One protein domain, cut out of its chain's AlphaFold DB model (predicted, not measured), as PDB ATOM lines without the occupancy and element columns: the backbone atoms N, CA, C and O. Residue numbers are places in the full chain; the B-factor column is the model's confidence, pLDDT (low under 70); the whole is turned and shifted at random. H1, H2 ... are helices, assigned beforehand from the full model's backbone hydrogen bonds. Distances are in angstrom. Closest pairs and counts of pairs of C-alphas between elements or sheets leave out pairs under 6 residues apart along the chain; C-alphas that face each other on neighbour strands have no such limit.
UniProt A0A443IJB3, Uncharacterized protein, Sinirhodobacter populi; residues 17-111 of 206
ATOM      1  N   VAL A  17     -22.244  19.840   7.206       53.72
ATOM      2  CA  VAL A  17     -22.750  18.810   6.283       53.72
ATOM      3  C   VAL A  17     -22.728  17.430   6.944       53.72
ATOM      4  O   VAL A  17     -23.716  16.712   6.858       53.72
ATOM      5  N   GLY A  18     -21.679  17.078   7.695       57.91
ATOM      6  CA  GLY A  18     -21.614  15.815   8.439       57.91
ATOM      7  C   GLY A  18     -22.632  15.702   9.585       57.91
ATOM      8  O   GLY A  18     -23.104  14.605   9.887       57.91
ATOM      9  N   PHE A  19     -23.006  16.816  10.222       58.53
ATOM     10  CA  PHE A  19     -24.090  16.854  11.210       58.53
ATOM     11  C   PHE A  19     -25.472  16.802  10.555       58.53
ATOM     12  O   PHE A  19     -26.336  16.081  11.053       58.53
ATOM     13  N   HIS A  20     -25.668  17.502   9.436       55.81
ATOM     14  CA  HIS A  20     -26.907  17.444   8.660       55.81
ATOM     15  C   HIS A  20     -27.160  16.046   8.101       55.81
ATOM     16  O   HIS A  20     -28.277  15.550   8.194       55.81
ATOM     17  N   ASP A  21     -26.121  15.390   7.592       68.88
ATOM     18  CA  ASP A  21     -26.202  14.035   7.056       68.88
ATOM     19  C   ASP A  21     -26.468  13.019   8.178       68.88
ATOM     20  O   ASP A  21     -27.339  12.164   8.058       68.88
ATOM     21  N   LYS A  22     -25.848  13.181   9.356       74.12
ATOM     22  CA  LYS A  22     -26.218  12.382  10.536       74.12
ATOM     23  C   LYS A  22     -27.672  12.599  10.946       74.12
ATOM     24  O   LYS A  22     -28.365  11.616  11.186       74.12
ATOM     25  N   ALA A  23     -28.138  13.842  11.054       75.88
ATOM     26  CA  ALA A  23     -29.520  14.142  11.428       75.88
ATOM     27  C   ALA A  23     -30.516  13.557  10.414       75.88
ATOM     28  O   ALA A  23     -31.448  12.864  10.815       75.88
ATOM     29  N   ALA A  24     -30.249  13.723   9.117       76.25
ATOM     30  CA  ALA A  24     -31.041  13.140   8.038       76.25
ATOM     31  C   ALA A  24     -31.039  11.602   8.090       76.25
ATOM     32  O   ALA A  24     -32.090  10.977   7.972       76.25
ATOM     33  N   GLN A  25     -29.893  10.970   8.358       79.12
ATOM     34  CA  GLN A  25     -29.806   9.519   8.560       79.12
ATOM     35  C   GLN A  25     -30.584   9.057   9.803       79.12
ATOM     36  O   GLN A  25     -31.201   7.990   9.794       79.12
ATOM     37  N   TRP A  26     -30.584   9.835  10.888       83.25
ATOM     38  CA  TRP A  26     -31.383   9.539  12.082       83.25
ATOM     39  C   TRP A  26     -32.883   9.651  11.810       83.25
ATOM     40  O   TRP A  26     -33.645   8.779  12.241       83.25
ATOM     41  N   GLU A  27     -33.307  10.678  11.079       85.56
ATOM     42  CA  GLU A  27     -34.694  10.858  10.654       85.56
ATOM     43  C   GLU A  27     -35.139   9.728   9.727       85.56
ATOM     44  O   GLU A  27     -36.134   9.067  10.029       85.56
ATOM     45  N   ALA A  28     -34.349   9.400   8.702       81.56
ATOM     46  CA  ALA A  28     -34.617   8.295   7.783       81.56
ATOM     47  C   ALA A  28     -34.752   6.951   8.518       81.56
ATOM     48  O   ALA A  28     -35.674   6.174   8.257       81.56
ATOM     49  N   ARG A  29     -33.900   6.689   9.518       83.94
ATOM     50  CA  ARG A  29     -34.019   5.500  10.384       83.94
ATOM     51  C   ARG A  29     -35.282   5.519  11.238       83.94
ATOM     52  O   ARG A  29     -35.878   4.464  11.462       83.94
ATOM     53  N   ARG A  30     -35.694   6.680  11.754       89.44
ATOM     54  CA  ARG A  30     -36.924   6.815  12.549       89.44
ATOM     55  C   ARG A  30     -38.158   6.581  11.684       89.44
ATOM     56  O   ARG A  30     -39.043   5.834  12.094       89.44
ATOM     57  N   GLU A  31     -38.188   7.162  10.492       90.25
ATOM     58  CA  GLU A  31     -39.248   6.945   9.507       90.25
ATOM     59  C   GLU A  31     -39.307   5.494   9.051       90.25
ATOM     60  O   GLU A  31     -40.387   4.918   8.984       90.25
ATOM     61  N   ALA A  32     -38.157   4.865   8.809       87.19
ATOM     62  CA  ALA A  32     -38.087   3.452   8.473       87.19
ATOM     63  C   ALA A  32     -38.661   2.567   9.589       87.19
ATOM     64  O   ALA A  32     -39.449   1.666   9.312       87.19
ATOM     65  N   LYS A  33     -38.344   2.853  10.858       89.88
ATOM     66  CA  LYS A  33     -38.935   2.145  12.007       89.88
ATOM     67  C   LYS A  33     -40.440   2.381  12.132       89.88
ATOM     68  O   LYS A  33     -41.178   1.439  12.407       89.88
ATOM     69  N   ALA A  34     -40.897   3.617  11.937       92.69
ATOM     70  CA  ALA A  34     -42.320   3.947  11.958       92.69
ATOM     71  C   ALA A  34     -43.074   3.236  10.825       92.69
ATOM     72  O   ALA A  34     -44.151   2.693  11.054       92.69
ATOM     73  N   TRP A  35     -42.470   3.172   9.638       93.81
ATOM     74  CA  TRP A  35     -42.990   2.427   8.499       93.81
ATOM     75  C   TRP A  35     -43.116   0.935   8.812       93.81
ATOM     76  O   TRP A  35     -44.189   0.381   8.607       93.81
ATOM     77  N   VAL A  36     -42.078   0.304   9.379       92.19
ATOM     78  CA  VAL A  36     -42.151  -1.110   9.792       92.19
ATOM     79  C   VAL A  36     -43.265  -1.335  10.814       92.19
ATOM     80  O   VAL A  36     -44.006  -2.305  10.703       92.19
ATOM     81  N   LYS A  37     -43.423  -0.430  11.787       91.31
ATOM     82  CA  LYS A  37     -44.481  -0.520  12.806       91.31
ATOM     83  C   LYS A  37     -45.893  -0.409  12.216       91.31
ATOM     84  O   LYS A  37     -46.831  -0.928  12.804       91.31
ATOM     85  N   ALA A  38     -46.041   0.286  11.092       93.50
ATOM     86  CA  ALA A  38     -47.316   0.455  10.403       93.50
ATOM     87  C   ALA A  38     -47.655  -0.706   9.447       93.50
ATOM     88  O   ALA A  38     -48.718  -0.681   8.827       93.50
ATOM     89  N   LEU A  39     -46.767  -1.695   9.284       92.75
ATOM     90  CA  LEU A  39     -47.049  -2.874   8.465       92.75
ATOM     91  C   LEU A  39     -48.162  -3.731   9.097       92.75
ATOM     92  O   LEU A  39     -48.328  -3.707  10.317       92.75
ATOM     93  N   PRO A  40     -48.915  -4.499   8.285       92.06
ATOM     94  CA  PRO A  40     -49.985  -5.356   8.785       92.06
ATOM     95  C   PRO A  40     -49.505  -6.366   9.829       92.06
ATOM     96  O   PRO A  40     -48.397  -6.904   9.737       92.06
ATOM     97  N   GLU A  41     -50.380  -6.666  10.786       79.88
ATOM     98  CA  GLU A  41     -50.161  -7.731  11.760       79.88
ATOM     99  C   GLU A  41     -49.985  -9.071  11.024       79.88
ATOM    100  O   GLU A  41     -50.749  -9.397  10.119       79.88
ATOM    101  N   GLY A  42     -48.918  -9.807  11.341       86.94
ATOM    102  CA  GLY A  42     -48.548 -11.050  10.654       86.94
ATOM    103  C   GLY A  42     -47.620 -10.889   9.441       86.94
ATOM    104  O   GLY A  42     -46.912 -11.834   9.114       86.94
ATOM    105  N   PHE A  43     -47.491  -9.697   8.841       91.88
ATOM    106  CA  PHE A  43     -46.610  -9.502   7.674       91.88
ATOM    107  C   PHE A  43     -45.145  -9.864   7.968       91.88
ATOM    108  O   PHE A  43     -44.464 -10.490   7.155       91.88
ATOM    109  N   LEU A  44     -44.650  -9.473   9.148       91.81
ATOM    110  CA  LEU A  44     -43.288  -9.796   9.575       91.81
ATOM    111  C   LEU A  44     -43.115 -11.293   9.836       91.81
ATOM    112  O   LEU A  44     -42.095 -11.851   9.445       91.81
ATOM    113  N   THR A  45     -44.105 -11.939  10.449       91.44
ATOM    114  CA  THR A  45     -44.102 -13.384  10.713       91.44
ATOM    115  C   THR A  45     -44.086 -14.177   9.408       91.44
ATOM    116  O   THR A  45     -43.260 -15.072   9.241       91.44
ATOM    117  N   ASP A  46     -44.904 -13.782   8.433       92.75
ATOM    118  CA  ASP A  46     -44.938 -14.403   7.107       92.75
ATOM    119  C   ASP A  46     -43.610 -14.238   6.360       92.75
ATOM    120  O   ASP A  46     -43.148 -15.155   5.679       92.75
ATOM    121  N   LEU A  47     -42.968 -13.071   6.473       91.62
ATOM    122  CA  LEU A  47     -41.637 -12.857   5.905       91.62
ATOM    123  C   LEU A  47     -40.576 -13.713   6.598       91.62
ATOM    124  O   LEU A  47     -39.731 -14.296   5.919       91.62
ATOM    125  N   VAL A  48     -40.617 -13.805   7.927       92.44
ATOM    126  CA  VAL A  48     -39.700 -14.638   8.717       92.44
ATOM    127  C   VAL A  48     -39.851 -16.115   8.346       92.44
ATOM    128  O   VAL A  48     -38.848 -16.818   8.227       92.44
ATOM    129  N   ALA A  49     -41.072 -16.581   8.084       91.56
ATOM    130  CA  ALA A  49     -41.339 -17.953   7.657       91.56
ATOM    131  C   ALA A  49     -40.759 -18.291   6.268       91.56
ATOM    132  O   ALA A  49     -40.431 -19.447   6.011       91.56
ATOM    133  N   LYS A  50     -40.597 -17.302   5.379       92.06
ATOM    134  CA  LYS A  50     -40.062 -17.501   4.017       92.06
ATOM    135  C   LYS A  50     -38.547 -17.646   3.956       92.06
ATOM    136  O   LYS A  50     -38.035 -18.121   2.946       92.06
ATOM    137  N   VAL A  51     -37.832 -17.217   4.994       91.88
ATOM    138  CA  VAL A  51     -36.370 -17.236   5.001       91.88
ATOM    139  C   VAL A  51     -35.880 -18.343   5.937       91.88
ATOM    140  O   VAL A  51     -35.900 -18.159   7.161       91.88
ATOM    141  N   PRO A  52     -35.442 -19.494   5.393       88.06
ATOM    142  CA  PRO A  52     -34.837 -20.534   6.205       88.06
ATOM    143  C   PRO A  52     -33.496 -20.032   6.745       88.06
ATOM    144  O   PRO A  52     -32.693 -19.447   6.017       88.06
ATOM    145  N   LEU A  53     -33.267 -20.258   8.034       88.88
ATOM    146  CA  LEU A  53     -31.981 -19.985   8.665       88.88
ATOM    147  C   LEU A  53     -31.152 -21.274   8.728       88.88
ATOM    148  O   LEU A  53     -31.737 -22.356   8.812       88.88
ATOM    149  N   PRO A  54     -29.812 -21.171   8.709       87.69
ATOM    150  CA  PRO A  54     -28.932 -22.317   8.883       87.69
ATOM    151  C   PRO A  54     -29.268 -23.118  10.145       87.69
ATOM    152  O   PRO A  54     -29.584 -22.553  11.199       87.69
ATOM    153  N   GLU A  55     -29.174 -24.443  10.045       80.75
ATOM    154  CA  GLU A  55     -29.381 -25.326  11.191       80.75
ATOM    155  C   GLU A  55     -28.391 -25.006  12.318       80.75
ATOM    156  O   GLU A  55     -27.224 -24.692  12.090       80.75
ATOM    157  N   GLY A  56     -28.868 -25.052  13.563       81.50
ATOM    158  CA  GLY A  56     -28.049 -24.756  14.741       81.50
ATOM    159  C   GLY A  56     -27.779 -23.267  14.996       81.50
ATOM    160  O   GLY A  56     -27.295 -22.937  16.074       81.50
ATOM    161  N   MET A  57     -28.148 -22.356  14.089       85.50
ATOM    162  CA  MET A  57     -28.003 -20.911  14.306       85.50
ATOM    163  C   MET A  57     -28.813 -20.456  15.530       85.50
ATOM    164  O   MET A  57     -28.284 -19.866  16.464       85.50
ATOM    165  N   TRP A  58     -30.092 -20.823  15.569       85.94
ATOM    166  CA  TRP A  58     -30.985 -20.590  16.706       85.94
ATOM    167  C   TRP A  58     -31.149 -21.878  17.507       85.94
ATOM    168  O   TRP A  58     -32.265 -22.353  17.723       85.94
ATOM    169  N   ASN A  59     -30.018 -22.487  17.881       75.94
ATOM    170  CA  ASN A  59     -30.004 -23.772  18.566       75.94
ATOM    171  C   ASN A  59     -30.884 -23.715  19.814       75.94
ATOM    172  O   ASN A  59     -30.652 -22.919  20.729       75.94
ATOM    173  N   THR A  60     -31.883 -24.593  19.873       69.62
ATOM    174  CA  THR A  60     -32.687 -24.711  21.075       69.62
ATOM    175  C   THR A  60     -31.820 -25.172  22.226       69.62
ATOM    176  O   THR A  60     -32.086 -24.710  23.308       69.62
ATOM    177  N   ALA A  61     -30.751 -25.957  22.061       66.81
ATOM    178  CA  ALA A  61     -29.885 -26.416  23.154       66.81
ATOM    179  C   ALA A  61     -29.243 -25.283  23.977       66.81
ATOM    180  O   ALA A  61     -28.977 -25.473  25.167       66.81
ATOM    181  N   THR A  62     -29.060 -24.095  23.400       69.56
ATOM    182  CA  THR A  62     -28.645 -22.905  24.151       69.56
ATOM    183  C   THR A  62     -29.862 -22.158  24.702       69.56
ATOM    184  O   THR A  62     -31.006 -22.444  24.375       69.56
ATOM    185  N   ASP A  63     -29.656 -21.250  25.647       71.38
ATOM    186  CA  ASP A  63     -30.733 -20.444  26.251       71.38
ATOM    187  C   ASP A  63     -30.717 -18.978  25.828       71.38
ATOM    188  O   ASP A  63     -31.497 -18.140  26.296       71.38
ATOM    189  N   SER A  64     -29.714 -18.673  25.032       73.19
ATOM    190  CA  SER A  64     -29.295 -17.362  24.640       73.19
ATOM    191  C   SER A  64     -28.666 -17.492  23.270       73.19
ATOM    192  O   SER A  64     -28.142 -18.536  22.871       73.19
ATOM    193  N   VAL A  65     -28.791 -16.395  22.546       82.94
ATOM    194  CA  VAL A  65     -28.330 -16.265  21.181       82.94
ATOM    195  C   VAL A  65     -27.279 -15.171  21.214       82.94
ATOM    196  O   VAL A  65     -27.529 -14.083  21.744       82.94
ATOM    197  N   GLY A  66     -26.079 -15.513  20.754       86.38
ATOM    198  CA  GLY A  66     -24.915 -14.636  20.796       86.38
ATOM    199  C   GLY A  66     -25.023 -13.489  19.799       86.38
ATOM    200  O   GLY A  66     -25.835 -13.525  18.875       86.38
ATOM    201  N   ARG A  67     -24.184 -12.462  19.969       88.00
ATOM    202  CA  ARG A  67     -24.179 -11.296  19.074       88.00
ATOM    203  C   ARG A  67     -23.912 -11.685  17.618       88.00
ATOM    204  O   ARG A  67     -24.599 -11.181  16.737       88.00
ATOM    205  N   ASP A  68     -22.996 -12.620  17.399       88.62
ATOM    206  CA  ASP A  68     -22.633 -13.093  16.062       88.62
ATOM    207  C   ASP A  68     -23.838 -13.709  15.348       88.62
ATOM    208  O   ASP A  68     -24.152 -13.337  14.224       88.62
ATOM    209  N   THR A  69     -24.605 -14.547  16.049       91.00
ATOM    210  CA  THR A  69     -25.846 -15.123  15.526       91.00
ATOM    211  C   THR A  69     -26.877 -14.053  15.164       91.00
ATOM    212  O   THR A  69     -27.554 -14.166  14.142       91.00
ATOM    213  N   TYR A  70     -27.011 -13.010  15.989       89.62
ATOM    214  CA  TYR A  70     -27.891 -11.877  15.693       89.62
ATOM    215  C   TYR A  70     -27.468 -11.165  14.408       89.62
ATOM    216  O   TYR A  70     -28.301 -10.944  13.529       89.62
ATOM    217  N   ASP A  71     -26.192 -10.796  14.309       90.19
ATOM    218  CA  ASP A  71     -25.663 -10.040  13.174       90.19
ATOM    219  C   ASP A  71     -25.726 -10.867  11.881       90.19
ATOM    220  O   ASP A  71     -26.146 -10.355  10.842       90.19
ATOM    221  N   GLU A  72     -25.427 -12.163  11.958       93.25
ATOM    222  CA  GLU A  72     -25.538 -13.092  10.834       93.25
ATOM    223  C   GLU A  72     -27.001 -13.299  10.405       93.25
ATOM    224  O   GLU A  72     -27.313 -13.231   9.217       93.25
ATOM    225  N   THR A  73     -27.938 -13.431  11.352       93.19
ATOM    226  CA  THR A  73     -29.380 -13.510  11.042       93.19
ATOM    227  C   THR A  73     -29.864 -12.250  10.319       93.19
ATOM    228  O   THR A  73     -30.582 -12.335   9.320       93.19
ATOM    229  N   VAL A  74     -29.459 -11.064  10.792       93.94
ATOM    230  CA  VAL A  74     -29.801  -9.791  10.136       93.94
ATOM    231  C   VAL A  74     -29.201  -9.726   8.735       93.94
ATOM    232  O   VAL A  74     -29.878  -9.261   7.820       93.94
ATOM    233  N   ALA A  75     -27.967 -10.197   8.543       93.19
ATOM    234  CA  ALA A  75     -27.331 -10.239   7.231       93.19
ATOM    235  C   ALA A  75     -28.099 -11.143   6.252       93.19
ATOM    236  O   ALA A  75     -28.359 -10.724   5.123       93.19
ATOM    237  N   ILE A  76     -28.541 -12.325   6.694       94.19
ATOM    238  CA  ILE A  76     -29.347 -13.251   5.882       94.19
ATOM    239  C   ILE A  76     -30.687 -12.613   5.497       94.19
ATOM    240  O   ILE A  76     -31.048 -12.583   4.318       94.19
ATOM    241  N   TYR A  77     -31.413 -12.037   6.460       94.69
ATOM    242  CA  TYR A  77     -32.674 -11.351   6.163       94.69
ATOM    243  C   TYR A  77     -32.482 -10.147   5.253       94.69
ATOM    244  O   TYR A  77     -33.300  -9.912   4.366       94.69
ATOM    245  N   ARG A  78     -31.391  -9.402   5.427       93.50
ATOM    246  CA  ARG A  78     -31.064  -8.275   4.561       93.50
ATOM    247  C   ARG A  78     -30.791  -8.727   3.132       93.50
ATOM    248  O   ARG A  78     -31.343  -8.120   2.227       93.50
ATOM    249  N   ALA A  79     -30.031  -9.803   2.929       93.62
ATOM    250  CA  ALA A  79     -29.792 -10.358   1.597       93.62
ATOM    251  C   ALA A  79     -31.108 -10.740   0.901       93.62
ATOM    252  O   ALA A  79     -31.322 -10.397  -0.260       93.62
ATOM    253  N   TYR A  80     -32.035 -11.368   1.630       93.81
ATOM    254  CA  TYR A  80     -33.367 -11.666   1.105       93.81
ATOM    255  C   TYR A  80     -34.157 -10.388   0.770       93.81
ATOM    256  O   TYR A  80     -34.639 -10.234  -0.351       93.81
ATOM    257  N   ILE A  81     -34.254  -9.433   1.698       93.94
ATOM    258  CA  ILE A  81     -35.011  -8.184   1.509       93.94
ATOM    259  C   ILE A  81     -34.435  -7.329   0.377       93.94
ATOM    260  O   ILE A  81     -35.197  -6.725  -0.374       93.94
ATOM    261  N   ASP A  82     -33.112  -7.271   0.242       92.00
ATOM    262  CA  ASP A  82     -32.449  -6.499  -0.807       92.00
ATOM    263  C   ASP A  82     -32.813  -7.014  -2.204       92.00
ATOM    264  O   ASP A  82     -32.864  -6.221  -3.141       92.00
ATOM    265  N   THR A  83     -33.142  -8.305  -2.331       90.94
ATOM    266  CA  THR A  83     -33.671  -8.887  -3.573       90.94
ATOM    267  C   THR A  83     -35.189  -8.732  -3.699       90.94
ATOM    268  O   THR A  83     -35.678  -8.315  -4.745       90.94
ATOM    269  N   ALA A  84     -35.944  -9.021  -2.635       89.69
ATOM    270  CA  ALA A  84     -37.406  -9.079  -2.667       89.69
ATOM    271  C   ALA A  84     -38.093  -7.701  -2.655       89.69
ATOM    272  O   ALA A  84     -39.243  -7.591  -3.073       89.69
ATOM    273  N   LEU A  85     -37.419  -6.670  -2.142       90.00
ATOM    274  CA  LEU A  85     -37.946  -5.314  -1.949       90.00
ATOM    275  C   LEU A  85     -36.941  -4.254  -2.421       90.00
ATOM    276  O   LEU A  85     -36.774  -3.206  -1.784       90.00
ATOM    277  N   ALA A  86     -36.238  -4.537  -3.520       90.75
ATOM    278  CA  ALA A  86     -35.184  -3.685  -4.071       90.75
ATOM    279  C   ALA A  86     -35.650  -2.242  -4.346       90.75
ATOM    280  O   ALA A  86     -34.856  -1.305  -4.253       90.75
ATOM    281  N   GLU A  87     -36.939  -2.046  -4.633       92.44
ATOM    282  CA  GLU A  87     -37.547  -0.744  -4.901       92.44
ATOM    283  C   GLU A  87     -37.720   0.124  -3.644       92.44
ATOM    284  O   GLU A  87     -38.003   1.319  -3.738       92.44
ATOM    285  N   LYS A  88     -37.564  -0.450  -2.445       90.69
ATOM    286  CA  LYS A  88     -37.634   0.297  -1.187       90.69
ATOM    287  C   LYS A  88     -36.299   0.963  -0.857       90.69
ATOM    288  O   LYS A  88     -35.214   0.432  -1.111       90.69
ATOM    289  N   ALA A  89     -36.386   2.115  -0.191       91.06
ATOM    290  CA  ALA A  89     -35.225   2.814   0.351       91.06
ATOM    291  C   ALA A  89     -34.385   1.895   1.255       91.06
ATOM    292  O   ALA A  89     -34.931   1.078   2.005       91.06
ATOM    293  N   MET A  90     -33.061   2.056   1.206       88.88
ATOM    294  CA  MET A  90     -32.114   1.218   1.948       88.88
ATOM    295  C   MET A  90     -32.416   1.190   3.455       88.88
ATOM    296  O   MET A  90     -32.392   0.121   4.059       88.88
ATOM    297  N   ASP A  91     -32.768   2.330   4.060       89.00
ATOM    298  CA  ASP A  91     -33.088   2.393   5.492       89.00
ATOM    299  C   ASP A  91     -34.343   1.596   5.855       89.00
ATOM    300  O   ASP A  91     -34.383   0.950   6.902       89.00
ATOM    301  N   ARG A  92     -35.354   1.577   4.974       91.75
ATOM    302  CA  ARG A  92     -36.567   0.763   5.162       91.75
ATOM    303  C   ARG A  92     -36.248  -0.723   5.087       91.75
ATOM    304  O   ARG A  92     -36.704  -1.479   5.940       91.75
ATOM    305  N   ARG A  93     -35.416  -1.128   4.125       92.81
ATOM    306  CA  ARG A  93     -34.942  -2.513   4.004       92.81
ATOM    307  C   ARG A  93     -34.138  -2.954   5.227       92.81
ATOM    308  O   ARG A  93     -34.414  -4.007   5.795       92.81
ATOM    309  N   ALA A  94     -33.210  -2.117   5.688       89.88
ATOM    310  CA  ALA A  94     -32.411  -2.388   6.882       89.88
ATOM    311  C   ALA A  94     -33.272  -2.471   8.155       89.88
ATOM    312  O   ALA A  94     -33.088  -3.376   8.971       89.88
ATOM    313  N   ALA A  95     -34.239  -1.562   8.319       92.25
ATOM    314  CA  ALA A  95     -35.173  -1.598   9.441       92.25
ATOM    315  C   ALA A  95     -36.045  -2.862   9.421       92.25
ATOM    316  O   ALA A  95     -36.274  -3.456  10.475       92.25
ATOM    317  N   LEU A  96     -36.489  -3.297   8.239       94.50
ATOM    318  CA  LEU A  96     -37.284  -4.511   8.079       94.50
ATOM    319  C   LEU A  96     -36.486  -5.768   8.441       94.50
ATOM    320  O   LEU A  96     -36.986  -6.600   9.193       94.50
ATOM    321  N   ALA A  97     -35.235  -5.877   7.985       94.12
ATOM    322  CA  ALA A  97     -34.359  -7.007   8.311       94.12
ATOM    323  C   ALA A  97     -34.145  -7.133   9.824       94.12
ATOM    324  O   ALA A  97     -34.230  -8.221  10.395       94.12
ATOM    325  N   TYR A  98     -33.927  -5.998  10.492       92.44
ATOM    326  CA  TYR A  98     -33.800  -5.960  11.943       92.44
ATOM    327  C   TYR A  98     -35.100  -6.371  12.648       92.44
ATOM    328  O   TYR A  98     -35.063  -7.132  13.611       92.44
ATOM    329  N   ALA A  99     -36.256  -5.915  12.162       93.88
ATOM    330  CA  ALA A  99     -37.545  -6.291  12.732       93.88
ATOM    331  C   ALA A  99     -37.856  -7.784  12.562       93.88
ATOM    332  O   ALA A  99     -38.311  -8.417  13.510       93.88
ATOM    333  N   MET A 100     -37.535  -8.371  11.406       94.81
ATOM    334  CA  MET A 100     -37.637  -9.818  11.189       94.81
ATOM    335  C   MET A 100     -36.762 -10.609  12.173       94.81
ATOM    336  O   MET A 100     -37.194 -11.626  12.713       94.81
ATOM    337  N   MET A 101     -35.549 -10.131  12.466       93.94
ATOM    338  CA  MET A 101     -34.692 -10.734  13.494       93.94
ATOM    339  C   MET A 101     -35.326 -10.667  14.885       93.94
ATOM    340  O   MET A 101     -35.277 -11.658  15.615       93.94
ATOM    341  N   LEU A 102     -35.959  -9.549  15.252       92.00
ATOM    342  CA  LEU A 102     -36.637  -9.442  16.545       92.00
ATOM    343  C   LEU A 102     -37.797 -10.432  16.670       92.00
ATOM    344  O   LEU A 102     -37.889 -11.099  17.697       92.00
ATOM    345  N   VAL A 103     -38.607 -10.589  15.619       92.81
ATOM    346  CA  VAL A 103     -39.686 -11.591  15.582       92.81
ATOM    347  C   VAL A 103     -39.121 -12.999  15.765       92.81
ATOM    348  O   VAL A 103     -39.582 -13.738  16.629       92.81
ATOM    349  N   ARG A 104     -38.050 -13.356  15.045       92.19
ATOM    350  CA  ARG A 104     -37.394 -14.664  15.214       92.19
ATOM    351  C   ARG A 104     -36.873 -14.876  16.639       92.19
ATOM    352  O   ARG A 104     -36.991 -15.966  17.194       92.19
ATOM    353  N   ASN A 105     -36.307 -13.842  17.255       90.75
ATOM    354  CA  ASN A 105     -35.856 -13.910  18.641       90.75
ATOM    355  C   ASN A 105     -37.017 -14.077  19.631       90.75
ATOM    356  O   ASN A 105     -36.868 -14.765  20.641       90.75
ATOM    357  N   GLU A 106     -38.165 -13.463  19.364       89.94
ATOM    358  CA  GLU A 106     -39.378 -13.664  20.155       89.94
ATOM    359  C   GLU A 106     -39.911 -15.088  20.008       89.94
ATOM    360  O   GLU A 106     -40.191 -15.715  21.027       89.94
ATOM    361  N   GLU A 107     -39.947 -15.647  18.796       89.62
ATOM    362  CA  GLU A 107     -40.289 -17.060  18.559       89.62
ATOM    363  C   GLU A 107     -39.356 -17.996  19.340       89.62
ATOM    364  O   GLU A 107     -39.810 -18.890  20.057       89.62
ATOM    365  N   TYR A 108     -38.046 -17.749  19.277       90.06
ATOM    366  CA  TYR A 108     -37.047 -18.522  20.013       90.06
ATOM    367  C   TYR A 108     -37.239 -18.436  21.532       90.06
ATOM    368  O   TYR A 108     -37.194 -19.447  22.229       90.06
ATOM    369  N   ARG A 109     -37.492 -17.237  22.069       86.62
ATOM    370  CA  ARG A 109     -37.751 -17.035  23.506       86.62
ATOM    371  C   ARG A 109     -39.110 -17.573  23.943       86.62
ATOM    372  O   ARG A 109     -39.267 -17.928  25.110       86.62
ATOM    373  N   GLY A 110     -40.081 -17.589  23.038       88.25
ATOM    374  CA  GLY A 110     -41.412 -18.146  23.237       88.25
ATOM    375  C   GLY A 110     -41.418 -19.673  23.234       88.25
ATOM    376  O   GLY A 110     -42.321 -20.260  23.830       88.25
ATOM    377  N   ASN A 111     -40.402 -20.305  22.636       89.19
ATOM    378  CA  ASN A 111     -40.271 -21.754  22.562       89.19
ATOM    379  C   ASN A 111     -40.337 -22.395  23.973       89.19
ATOM    380  O   ASN A 111     -39.513 -22.059  24.838       89.19
TER     381      ASN A 111
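What this domain is: This is residues 17 to 111 of the 206 residues of an uncharacterized protein of Sinirhodobacter populi (UniProt A0A443IJB3). Helix H4 forms the core, with H3 crossing it on one side, H1 crossing it on the opposite side, and the short H2 across it. Residues 17 to 24 of H1 stick out from this body as a free arm, and a long loop, residues 51 to 66, joins H2 to H3. The printed part has 95 residues with four named helices in the order H1, H2, H3, H4 and no named strand; its class is all helix, mostly crossed. It is only just compact, close to loose, with a radius of gyration of the C-alphas of 14.6 A, and elongated, spanning 48 by 27 by 23 A.

How they stand to each other: The hub is H4, residues 90 to 110, which touches three helices. H3, residues 67 to 84, touches residues 93 to 101 of H4 at a steep tilt of 52 degrees, opposite ways; the closest C-alphas, of Tyr 77 and Ala 97, are 5.1 A apart. H1, residues 17 to 37, touches H4 with residues 28 to 36 alone, at a steep tilt of 48 degrees, the same way; the closest C-alphas, of Ala 32 and Arg 92, are 4.5 A apart. H2, residues 43 to 50, touches residues 99 to 104 of H4, about perpendicular at 77 degrees; the closest C-alphas, of Val 48 and Met 100, are 5.8 A apart. H2 and H3 are near each other, while H1 and H3 are apart. In H1, H2, H3 and H4 every O i to N i+4 pair is within hydrogen-bond range.

Where its parts are: H4 is 30.2 A long and ends at C-alpha 110, (-41.412, -18.146, 23.237). H1 begins at C-alpha 17, (-22.750, 18.810, 6.283), and is 29.8 A long. H3 measures 25.5 A and H2 11.0 A.

The domain as a whole: The C-alphas of Val 17 and Ala 61, the two farthest apart, are 48.8 A apart. The printed part has no cut. The link from H2 to H3 is long; those from H1 to H2 and H3 to H4 are tight. Mean pLDDT of the printed part is 86.8, with residues 17 to 21 and 60 to 62 under 70.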